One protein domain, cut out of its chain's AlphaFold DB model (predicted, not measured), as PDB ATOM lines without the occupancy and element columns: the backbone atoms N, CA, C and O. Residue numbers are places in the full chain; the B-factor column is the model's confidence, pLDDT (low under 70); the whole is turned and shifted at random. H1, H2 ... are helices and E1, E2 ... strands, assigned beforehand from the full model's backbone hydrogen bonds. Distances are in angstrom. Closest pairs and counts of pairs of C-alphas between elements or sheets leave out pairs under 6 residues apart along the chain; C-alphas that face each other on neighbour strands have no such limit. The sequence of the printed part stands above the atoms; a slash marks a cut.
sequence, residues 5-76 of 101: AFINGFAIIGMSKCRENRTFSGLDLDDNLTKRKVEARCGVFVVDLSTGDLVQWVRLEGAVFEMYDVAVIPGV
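What this domain is: This is residues 5 to 76 of the 101 residues of the protein "DUF4915 domain-containing protein" of Alphaproteobacteria bacterium MarineAlpha10_Bin2 (UniProt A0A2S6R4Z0). Look first for one twisted sheet of two strand hairpins side by side, E1 with E2 and E3 with E4; the chain between E2 and E3 goes out past one end of the sheet in a long loop that bears the short helix H1, and the last stretch, residues 61 to 76, folds back from the end of E4 past E2 and E1. Residues 20 to 26 and 31 to 37 of the loop stick out from the body. The printed part has 72 residues with one named helix and four named strands, along the chain E1 E2 H1 E3 E4, and the sheet's order is E1 - E2 - E3 - E4, all antiparallel. The class is mixed, helices and strands, with 31 residues, under half, in named elements. The whole is loose, with a radius of gyration of the C-alphas of 14.2 A, and only just elongated, spanning 41 by 27 by 20 A.

Where its parts are: Begin in the sheet with E3, residues 42 to 48: find C-alpha 42 at (-28.768, 20.131, 100.244), from where it runs 19.5 A. E4, residues 54 to 60, runs 16.6 A to C-alpha 60 at (-31.462, 24.771, 99.637). E2, residues 10 to 15, is 15.7 A long, and E1, residues 5 to 7, is 7.0 A. Between E2 and E3 along the chain, H1, residues 28 to 35, begins at C-alpha 28 at (-26.206, 1.896, 100.507) and is 10.5 A long.

How they stand to each other: Start at the inner strands E2 and E3, antiparallel at 163 degrees, where N 13 and O 45 are 2.8 A apart, within hydrogen-bond range. Next to E3 you find the edge strand E4, antiparallel at 167 degrees in a hairpin, with N 44 and O 58 at 2.9 A. At the other edge E1 forms a hairpin with E2, antiparallel at 154 degrees, with N 5 and O 12 at 2.9 A. The sheet is twisted, its C-alphas lying up to 4.3 A off their best plane. H1 is not on the sheet, with 0 pairs of C-alphas within 10 A, and is apart from E1 and E4. In H1 every O i to N i+4 pair is within hydrogen-bond range.

The domain as a whole: The two C-alphas farthest apart are those of Gly 26 and Gly 75, at 42.8 A. The printed part has no cut. The link from E2 to H1 is long, with 12 residues, and residues 61 to 76 hold no named element. The mean pLDDT of the printed part is 89.0; look for values under 70 at residues 20 to 24.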
ATOM      1  N   ALA A   5     -19.097  23.628 111.457       97.19
ATOM      2  CA  ALA A   5     -18.758  24.668 112.420       97.19
ATOM      3  C   ALA A   5     -19.485  24.430 113.747       97.19
ATOM      4  O   ALA A   5     -20.494  23.732 113.795       97.19
ATOM      5  N   PHE A   6     -18.993  25.033 114.827       96.94
ATOM      6  CA  PHE A   6     -19.574  24.885 116.159       96.94
ATOM      7  C   PHE A   6     -19.863  26.244 116.786       96.94
ATOM      8  O   PHE A   6     -19.064  27.172 116.657       96.94
ATOM      9  N   ILE A   7     -20.989  26.354 117.490       96.38
ATOM     10  CA  ILE A   7     -21.332  27.542 118.278       96.38
ATOM     11  C   ILE A   7     -22.231  27.169 119.456       96.38
ATOM     12  O   ILE A   7     -23.240  26.502 119.273       96.38
ATOM     13  N   ASN A   8     -21.881  27.620 120.665       95.50
ATOM     14  CA  ASN A   8     -22.722  27.550 121.870       95.50
ATOM     15  C   ASN A   8     -23.379  26.178 122.142       95.50
ATOM     16  O   ASN A   8     -24.547  26.124 122.507       95.50
ATOM     17  N   GLY A   9     -22.645  25.077 121.956       97.25
ATOM     18  CA  GLY A   9     -23.178  23.723 122.164       97.25
ATOM     19  C   GLY A   9     -23.916  23.125 120.962       97.25
ATOM     20  O   GLY A   9     -24.461  22.035 121.076       97.25
ATOM     21  N   PHE A  10     -23.891  23.787 119.804       98.19
ATOM     22  CA  PHE A  10     -24.493  23.301 118.565       98.19
ATOM     23  C   PHE A  10     -23.440  23.032 117.486       98.19
ATOM     24  O   PHE A  10     -22.469  23.784 117.349       98.19
ATOM     25  N   ALA A  11     -23.666  21.993 116.681       97.88
ATOM     26  CA  ALA A  11     -22.971  21.761 115.418       97.88
ATOM     27  C   ALA A  11     -23.793  22.302 114.250       97.88
ATOM     28  O   ALA A  11     -24.972  21.986 114.107       97.88
ATOM     29  N   ILE A  12     -23.145  23.076 113.388       97.56
ATOM     30  CA  ILE A  12     -23.680  23.580 112.130       97.56
ATOM     31  C   ILE A  12     -23.044  22.766 111.011       97.56
ATOM     32  O   ILE A  12     -21.838  22.853 110.783       97.56
ATOM     33  N   ILE A  13     -23.848  21.961 110.328       96.25
ATOM     34  CA  ILE A  13     -23.393  20.987 109.336       96.25
ATOM     35  C   ILE A  13     -23.910  21.412 107.964       96.25
ATOM     36  O   ILE A  13     -25.120  21.524 107.755       96.25
ATOM     37  N   GLY A  14     -22.999  21.634 107.019       94.94
ATOM     38  CA  GLY A  14     -23.338  21.808 105.610       94.94
ATOM     39  C   GLY A  14     -23.491  20.451 104.933       94.94
ATOM     40  O   GLY A  14     -22.608  19.608 105.048       94.94
ATOM     41  N   MET A  15     -24.579  20.234 104.202       92.19
ATOM     42  CA  MET A  15     -24.851  18.982 103.498       92.19
ATOM     43  C   MET A  15     -25.116  19.249 102.017       92.19
ATOM     44  O   MET A  15     -25.873  20.151 101.655       92.19
ATOM     45  N   SER A  16     -24.492  18.447 101.159       90.06
ATOM     46  CA  SER A  16     -24.706  18.447  99.709       90.06
ATOM     47  C   SER A  16     -25.613  17.289  99.305       90.06
ATOM     48  O   SER A  16     -25.680  16.282 100.012       90.06
ATOM     49  N   LYS A  17     -26.268  17.384  98.144       87.00
ATOM     50  CA  LYS A  17     -26.833  16.185  97.507       87.00
ATOM     51  C   LYS A  17     -25.698  15.316  96.959       87.00
ATOM     52  O   LYS A  17     -24.618  15.823  96.647       87.00
ATOM     53  N   CYS A  18     -25.942  14.012  96.829       75.06
ATOM     54  CA  CYS A  18     -25.023  13.140  96.101       75.06
ATOM     55  C   CYS A  18     -24.841  13.668  94.673       75.06
ATOM     56  O   CYS A  18     -25.797  14.096  94.027       75.06
ATOM     57  N   ARG A  19     -23.594  13.668  94.198       70.25
ATOM     58  CA  ARG A  19     -23.265  14.090  92.835       70.25
ATOM     59  C   ARG A  19     -23.849  13.090  91.842       70.25
ATOM     60  O   ARG A  19     -23.655  11.895  92.020       70.25
ATOM     61  N   GLU A  20     -24.425  13.572  90.744       65.38
ATOM     62  CA  GLU A  20     -24.932  12.731  89.641       65.38
ATOM     63  C   GLU A  20     -23.817  12.086  88.785       65.38
ATOM     64  O   GLU A  20     -24.026  11.682  87.643       65.38
ATOM     65  N   ASN A  21     -22.603  11.967  89.324       62.03
ATOM     66  CA  ASN A  21     -21.482  11.331  88.645       62.03
ATOM     67  C   ASN A  21     -21.395   9.864  89.089       62.03
ATOM     68  O   ASN A  21     -21.498   9.576  90.280       62.03
ATOM     69  N   ARG A  22     -21.105   8.951  88.147       56.84
ATOM     70  CA  ARG A  22     -21.046   7.482  88.347       56.84
ATOM     71  C   ARG A  22     -20.222   7.001  89.553       56.84
ATOM     72  O   ARG A  22     -20.391   5.873  89.991       56.84
ATOM     73  N   THR A  23     -19.310   7.819  90.071       67.50
ATOM     74  CA  THR A  23     -18.453   7.484  91.218       67.50
ATOM     75  C   THR A  23     -19.208   7.437  92.553       67.50
ATOM     76  O   THR A  23     -18.767   6.740  93.456       67.50
ATOM     77  N   PHE A  24     -20.324   8.163  92.690       66.56
ATOM     78  CA  PHE A  24     -21.084   8.274  93.948       66.56
ATOM     79  C   PHE A  24     -22.525   7.754  93.830       66.56
ATOM     80  O   PHE A  24     -23.381   8.152  94.612       66.56
ATOM     81  N   SER A  25     -22.785   6.884  92.852       71.00
ATOM     82  CA  SER A  25     -24.082   6.237  92.624       71.00
ATOM     83  C   SER A  25     -24.036   4.753  92.981       71.00
ATOM     84  O   SER A  25     -23.037   4.094  92.688       71.00
ATOM     85  N   GLY A  26     -25.135   4.213  93.511       74.50
ATOM     86  CA  GLY A  26     -25.259   2.797  93.874       74.50
ATOM     87  C   GLY A  26     -24.682   2.480  95.251       74.50
ATOM     88  O   GLY A  26     -24.239   1.360  95.490       74.50
ATOM     89  N   LEU A  27     -24.640   3.476  96.138       83.44
ATOM     90  CA  LEU A  27     -24.214   3.297  97.525       83.44
ATOM     91  C   LEU A  27     -25.411   2.889  98.387       83.44
ATOM     92  O   LEU A  27     -26.545   3.257  98.088       83.44
ATOM     93  N   ASP A  28     -25.159   2.247  99.530       87.88
ATOM     94  CA  ASP A  28     -26.206   1.896 100.507       87.88
ATOM     95  C   ASP A  28     -27.084   3.096 100.899       87.88
ATOM     96  O   ASP A  28     -28.246   2.941 101.282       87.88
ATOM     97  N   LEU A  29     -26.537   4.310 100.816       84.69
ATOM     98  CA  LEU A  29     -27.279   5.541 101.048       84.69
ATOM     99  C   LEU A  29     -28.444   5.714 100.059       84.69
ATOM    100  O   LEU A  29     -29.538   6.065 100.496       84.69
ATOM    101  N   ASP A  30     -28.245   5.426  98.772       84.44
ATOM    102  CA  ASP A  30     -29.274   5.559  97.731       84.44
ATOM    103  C   ASP A  30     -30.450   4.608  98.005       84.44
ATOM    104  O   ASP A  30     -31.625   5.001  97.970       84.44
ATOM    105  N   ASP A  31     -30.133   3.372  98.387       87.75
ATOM    106  CA  ASP A  31     -31.119   2.368  98.785       87.75
ATOM    107  C   ASP A  31     -31.872   2.783 100.051       87.75
ATOM    108  O   ASP A  31     -33.091   2.618 100.140       87.75
ATOM    109  N   ASN A  32     -31.172   3.331 101.046       89.94
ATOM    110  CA  ASN A  32     -31.788   3.796 102.289       89.94
ATOM    111  C   ASN A  32     -32.742   4.971 102.054       89.94
ATOM    112  O   ASN A  32     -33.837   4.983 102.622       89.94
ATOM    113  N   LEU A  33     -32.350   5.929 101.213       88.94
ATOM    114  CA  LEU A  33     -33.196   7.052 100.812       88.94
ATOM    115  C   LEU A  33     -34.463   6.549 100.105       88.94
ATOM    116  O   LEU A  33     -35.575   6.917 100.493       88.94
ATOM    117  N   THR A  34     -34.306   5.617  99.161       87.81
ATOM    118  CA  THR A  34     -35.418   5.002  98.419       87.81
ATOM    119  C   THR A  34     -36.365   4.229  99.342       87.81
ATOM    120  O   THR A  34     -37.576   4.458  99.319       87.81
ATOM    121  N   LYS A  35     -35.833   3.364 100.218       93.56
ATOM    122  CA  LYS A  35     -36.618   2.586 101.200       93.56
ATOM    123  C   LYS A  35     -37.424   3.486 102.132       93.56
ATOM    124  O   LYS A  35     -38.568   3.177 102.457       93.56
ATOM    125  N   ARG A  36     -36.835   4.608 102.550       93.00
ATOM    126  CA  ARG A  36     -37.476   5.600 103.422       93.00
ATOM    127  C   ARG A  36     -38.364   6.589 102.658       93.00
ATOM    128  O   ARG A  36     -39.015   7.404 103.302       93.00
ATOM    129  N   LYS A  37     -38.426   6.502 101.322       90.06
ATOM    130  CA  LYS A  37     -39.168   7.411 100.429       90.06
ATOM    131  C   LYS A  37     -38.820   8.883 100.668       90.06
ATOM    132  O   LYS A  37     -39.699   9.743 100.706       90.06
ATOM    133  N   VAL A  38     -37.534   9.164 100.862       89.44
ATOM    134  CA  VAL A  38     -37.021  10.517 101.096       89.44
ATOM    135  C   VAL A  38     -35.977  10.878 100.053       89.44
ATOM    136  O   VAL A  38     -35.181  10.047  99.629       89.44
ATOM    137  N   GLU A  39     -35.960  12.145  99.666       84.94
ATOM    138  CA  GLU A  39     -34.944  12.680  98.766       84.94
ATOM    139  C   GLU A  39     -33.707  13.151  99.530       84.94
ATOM    140  O   GLU A  39     -33.802  13.658 100.654       84.94
ATOM    141  N   ALA A  40     -32.549  13.090  98.867       86.50
ATOM    142  CA  ALA A  40     -31.349  13.768  99.334       86.50
ATOM    143  C   ALA A  40     -31.586  15.287  99.443       86.50
ATOM    144  O   ALA A  40     -32.201  15.924  98.578       86.50
ATOM    145  N   ARG A  41     -31.068  15.893 100.514       88.75
ATOM    146  CA  ARG A  41     -31.242  17.321 100.805       88.75
ATOM    147  C   ARG A  41     -29.894  18.026 100.763       88.75
ATOM    148  O   ARG A  41     -28.943  17.561 101.377       88.75
ATOM    149  N   CYS A  42     -29.843  19.163 100.071       92.69
ATOM    150  CA  CYS A  42     -28.768  20.131 100.244       92.69
ATOM    151  C   CYS A  42     -29.236  21.191 101.241       92.69
ATOM    152  O   CYS A  42     -30.409  21.578 101.221       92.69
ATOM    153  N   GLY A  43     -28.358  21.628 102.137       94.31
ATOM    154  CA  GLY A  43     -28.721  22.614 103.141       94.31
ATOM    155  C   GLY A  43     -27.789  22.665 104.337       94.31
ATOM    156  O   GLY A  43     -26.754  22.005 104.373       94.31
ATOM    157  N   VAL A  44     -28.202  23.449 105.326       95.31
ATOM    158  CA  VAL A  44     -27.531  23.588 106.618       95.31
ATOM    159  C   VAL A  44     -28.403  22.959 107.694       95.31
ATOM    160  O   VAL A  44     -29.608  23.194 107.739       95.31
ATOM    161  N   PHE A  45     -27.786  22.181 108.570       96.06
ATOM    162  CA  PHE A  45     -28.434  21.458 109.656       96.06
ATOM    163  C   PHE A  45     -27.791  21.866 110.978       96.06
ATOM    164  O   PHE A  45     -26.572  22.010 111.053       96.06
ATOM    165  N   VAL A  46     -28.605  22.077 112.007       97.62
ATOM    166  CA  VAL A  46     -28.176  22.489 113.345       97.62
ATOM    167  C   VAL A  46     -28.498  21.367 114.314       97.62
ATOM    168  O   VAL A  46     -29.668  21.026 114.491       97.62
ATOM    169  N   VAL A  47     -27.464  20.801 114.924       98.12
ATOM    170  CA  VAL A  47     -27.572  19.686 115.865       98.12
ATOM    171  C   VAL A  47     -27.178  20.156 117.257       98.12
ATOM    172  O   VAL A  47     -26.126  20.775 117.412       98.12
ATOM    173  N   ASP A  48     -28.005  19.865 118.257       98.38
ATOM    174  CA  ASP A  48     -27.636  20.021 119.665       98.38
ATOM    175  C   ASP A  48     -26.612  18.942 120.037       98.38
ATOM    176  O   ASP A  48     -26.864  17.751 119.870       98.38
ATOM    177  N   LEU A  49     -25.432  19.343 120.507       98.12
ATOM    178  CA  LEU A  49     -24.349  18.406 120.820       98.12
ATOM    179  C   LEU A  49     -24.581  17.611 122.103       98.12
ATOM    180  O   LEU A  49     -23.933  16.584 122.297       98.12
ATOM    181  N   SER A  50     -25.449  18.092 122.992       98.19
ATOM    182  CA  SER A  50     -25.737  17.422 124.257       98.19
ATOM    183  C   SER A  50     -26.712  16.260 124.075       98.19
ATOM    184  O   SER A  50     -26.526  15.213 124.694       98.19
ATOM    185  N   THR A  51     -27.712  16.415 123.201       98.19
ATOM    186  CA  THR A  51     -28.725  15.380 122.935       98.19
ATOM    187  C   THR A  51     -28.481  14.615 121.636       98.19
ATOM    188  O   THR A  51     -28.900  13.466 121.510       98.19
ATOM    189  N   GLY A  52     -27.787  15.227 120.673       97.25
ATOM    190  CA  GLY A  52     -27.649  14.721 119.307       97.25
ATOM    191  C   GLY A  52     -28.842  15.049 118.403       97.25
ATOM    192  O   GLY A  52     -28.880  14.582 117.262       97.25
ATOM    193  N   ASP A  53     -29.807  15.843 118.873       98.25
ATOM    194  CA  ASP A  53     -31.024  16.139 118.119       98.25
ATOM    195  C   ASP A  53     -30.789  17.173 117.017       98.25
ATOM    196  O   ASP A  53     -30.113  18.185 117.208       98.25
ATOM    197  N   LEU A  54     -31.431  16.967 115.866       96.75
ATOM    198  CA  LEU A  54     -31.527  17.978 114.818       96.75
ATOM    199  C   LEU A  54     -32.566  19.039 115.213       96.75
ATOM    200  O   LEU A  54     -33.764  18.852 114.996       96.75
ATOM    201  N   VAL A  55     -32.104  20.163 115.755       98.12
ATOM    202  CA  VAL A  55     -32.968  21.219 116.310       98.12
ATOM    203  C   VAL A  55     -33.400  22.270 115.289       98.12
ATOM    204  O   VAL A  55     -34.445  22.893 115.462       98.12
ATOM    205  N   GLN A  56     -32.627  22.485 114.218       96.88
ATOM    206  CA  GLN A  56     -32.999  23.422 113.154       96.88
ATOM    207  C   GLN A  56     -32.377  23.046 111.806       96.88
ATOM    208  O   GLN A  56     -31.360  22.355 111.746       96.88
ATOM    209  N   TRP A  57     -32.972  23.508 110.707       95.94
ATOM    210  CA  TRP A  57     -32.432  23.308 109.366       95.94
ATOM    211  C   TRP A  57     -32.845  24.412 108.385       95.94
ATOM    212  O   TRP A  57     -33.879  25.061 108.528       95.94
ATOM    213  N   VAL A  58     -32.031  24.586 107.345       93.44
ATOM    214  CA  VAL A  58     -32.333  25.381 106.150       93.44
ATOM    215  C   VAL A  58     -32.073  24.501 104.939       93.44
ATOM    216  O   VAL A  58     -30.949  24.046 104.735       93.44
ATOM    217  N   ARG A  59     -33.101  24.258 104.122       92.25
ATOM    218  CA  ARG A  59     -32.973  23.489 102.880       92.25
ATOM    219  C   ARG A  59     -32.717  24.439 101.718       92.25
ATOM    220  O   ARG A  59     -33.422  25.432 101.562       92.25
ATOM    221  N   LEU A  60     -31.728  24.104 100.902       90.81
ATOM    222  CA  LEU A  60     -31.462  24.771  99.637       90.81
ATOM    223  C   LEU A  60     -32.133  23.975  98.515       90.81
ATOM    224  O   LEU A  60     -31.962  22.758  98.397       90.81
ATOM    225  N   GLU A  61     -32.928  24.675  97.714       89.31
ATOM    226  CA  GLU A  61     -33.657  24.132  96.568       89.31
ATOM    227  C   GLU A  61     -33.299  24.917  95.295       89.31
ATOM    228  O   GLU A  61     -32.672  25.977  95.349       89.31
ATOM    229  N   GLY A  62     -33.670  24.390  94.127       87.38
ATOM    230  CA  GLY A  62     -33.317  24.992  92.841       87.38
ATOM    231  C   GLY A  62     -31.878  24.682  92.434       87.38
ATOM    232  O   GLY A  62     -31.462  23.533  92.491       87.38
ATOM    233  N   ALA A  63     -31.127  25.694  91.996       84.75
ATOM    234  CA  ALA A  63     -29.833  25.517  91.325       84.75
ATOM    235  C   ALA A  63     -28.661  25.115  92.244       84.75
ATOM    236  O   ALA A  63     -27.574  24.820  91.749       84.75
ATOM    237  N   VAL A  64     -28.847  25.132  93.569       86.25
ATOM    238  CA  VAL A  64     -27.784  24.817  94.532       86.25
ATOM    239  C   VAL A  64     -27.942  23.386  95.027       86.25
ATOM    240  O   VAL A  64     -28.875  23.057  95.757       86.25
ATOM    241  N   PHE A  65     -26.997  22.536  94.631       87.44
ATOM    242  CA  PHE A  65     -26.983  21.110  94.968       87.44
ATOM    243  C   PHE A  65     -25.752  20.700  95.782       87.44
ATOM    244  O   PHE A  65     -25.765  19.650  96.426       87.44
ATOM    245  N   GLU A  66     -24.709  21.528  95.765       88.19
ATOM    246  CA  GLU A  66     -23.438  21.283  96.434       88.19
ATOM    247  C   GLU A  66     -23.040  22.510  97.264       88.19
ATOM    248  O   GLU A  66     -23.128  23.653  96.811       88.19
ATOM    249  N   MET A  67     -22.600  22.248  98.488       87.25
ATOM    250  CA  MET A  67     -21.954  23.196  99.384       87.25
ATOM    251  C   MET A  67     -20.523  22.736  99.626       87.25
ATOM    252  O   MET A  67     -20.254  21.542  99.608       87.25
ATOM    253  N   TYR A  68     -19.617  23.673  99.888       87.75
ATOM    254  CA  TYR A  68     -18.226  23.341 100.206       87.75
ATOM    255  C   TYR A  68     -17.944  23.426 101.698       87.75
ATOM    256  O   TYR A  68     -17.343  22.508 102.252       87.75
ATOM    257  N   ASP A  69     -18.398  24.506 102.333       91.12
ATOM    258  CA  ASP A  69     -18.116  24.784 103.732       91.12
ATOM    259  C   ASP A  69     -19.250  25.581 104.399       91.12
ATOM    260  O   ASP A  69     -20.129  26.121 103.716       91.12
ATOM    261  N   VAL A  70     -19.226  25.651 105.729       93.31
ATOM    262  CA  VAL A  70     -20.093  26.504 106.545       93.31
ATOM    263  C   VAL A  70     -19.263  27.175 107.633       93.31
ATOM    264  O   VAL A  70     -18.427  26.547 108.273       93.31
ATOM    265  N   ALA A  71     -19.518  28.459 107.868       92.56
ATOM    266  CA  ALA A  71     -18.865  29.231 108.913       92.56
ATOM    267  C   ALA A  71     -19.907  29.999 109.725       92.56
ATOM    268  O   ALA A  71     -20.940  30.422 109.200       92.56
ATOM    269  N   VAL A  72     -19.616  30.201 111.008       92.44
ATOM    270  CA  VAL A  72     -20.462  30.974 111.918       92.44
ATOM    271  C   VAL A  72     -19.791  32.312 112.200       92.44
ATOM    272  O   VAL A  72     -18.616  32.352 112.554       92.44
ATOM    273  N   ILE A  73     -20.543  33.407 112.057       90.19
ATOM    274  CA  ILE A  73     -20.070  34.769 112.334       90.19
ATOM    275  C   ILE A  73     -20.928  35.354 113.468       90.19
ATOM    276  O   ILE A  73     -22.029  35.846 113.208       90.19
ATOM    277  N   PRO A  74     -20.477  35.261 114.735       87.31
ATOM    278  CA  PRO A  74     -21.260  35.702 115.886       87.31
ATOM    279  C   PRO A  74     -21.526  37.210 115.874       87.31
ATOM    280  O   PRO A  74     -20.675  37.999 115.464       87.31
ATOM    281  N   GLY A  75     -22.696  37.617 116.373       84.06
ATOM    282  CA  GLY A  75     -23.041  39.031 116.563       84.06
ATOM    283  C   GLY A  75     -23.302  39.816 115.272       84.06
ATOM    284  O   GLY A  75     -23.340  41.042 115.314       84.06
ATOM    285  N   VAL A  76     -23.470  39.140 114.130       85.31
ATOM    286  CA  VAL A  76     -23.781  39.781 112.844       85.31
ATOM    287  C   VAL A  76     -25.270  39.693 112.535       85.31
ATOM    288  O   VAL A  76     -25.860  38.614 112.516       85.31
TER     289      VAL A  76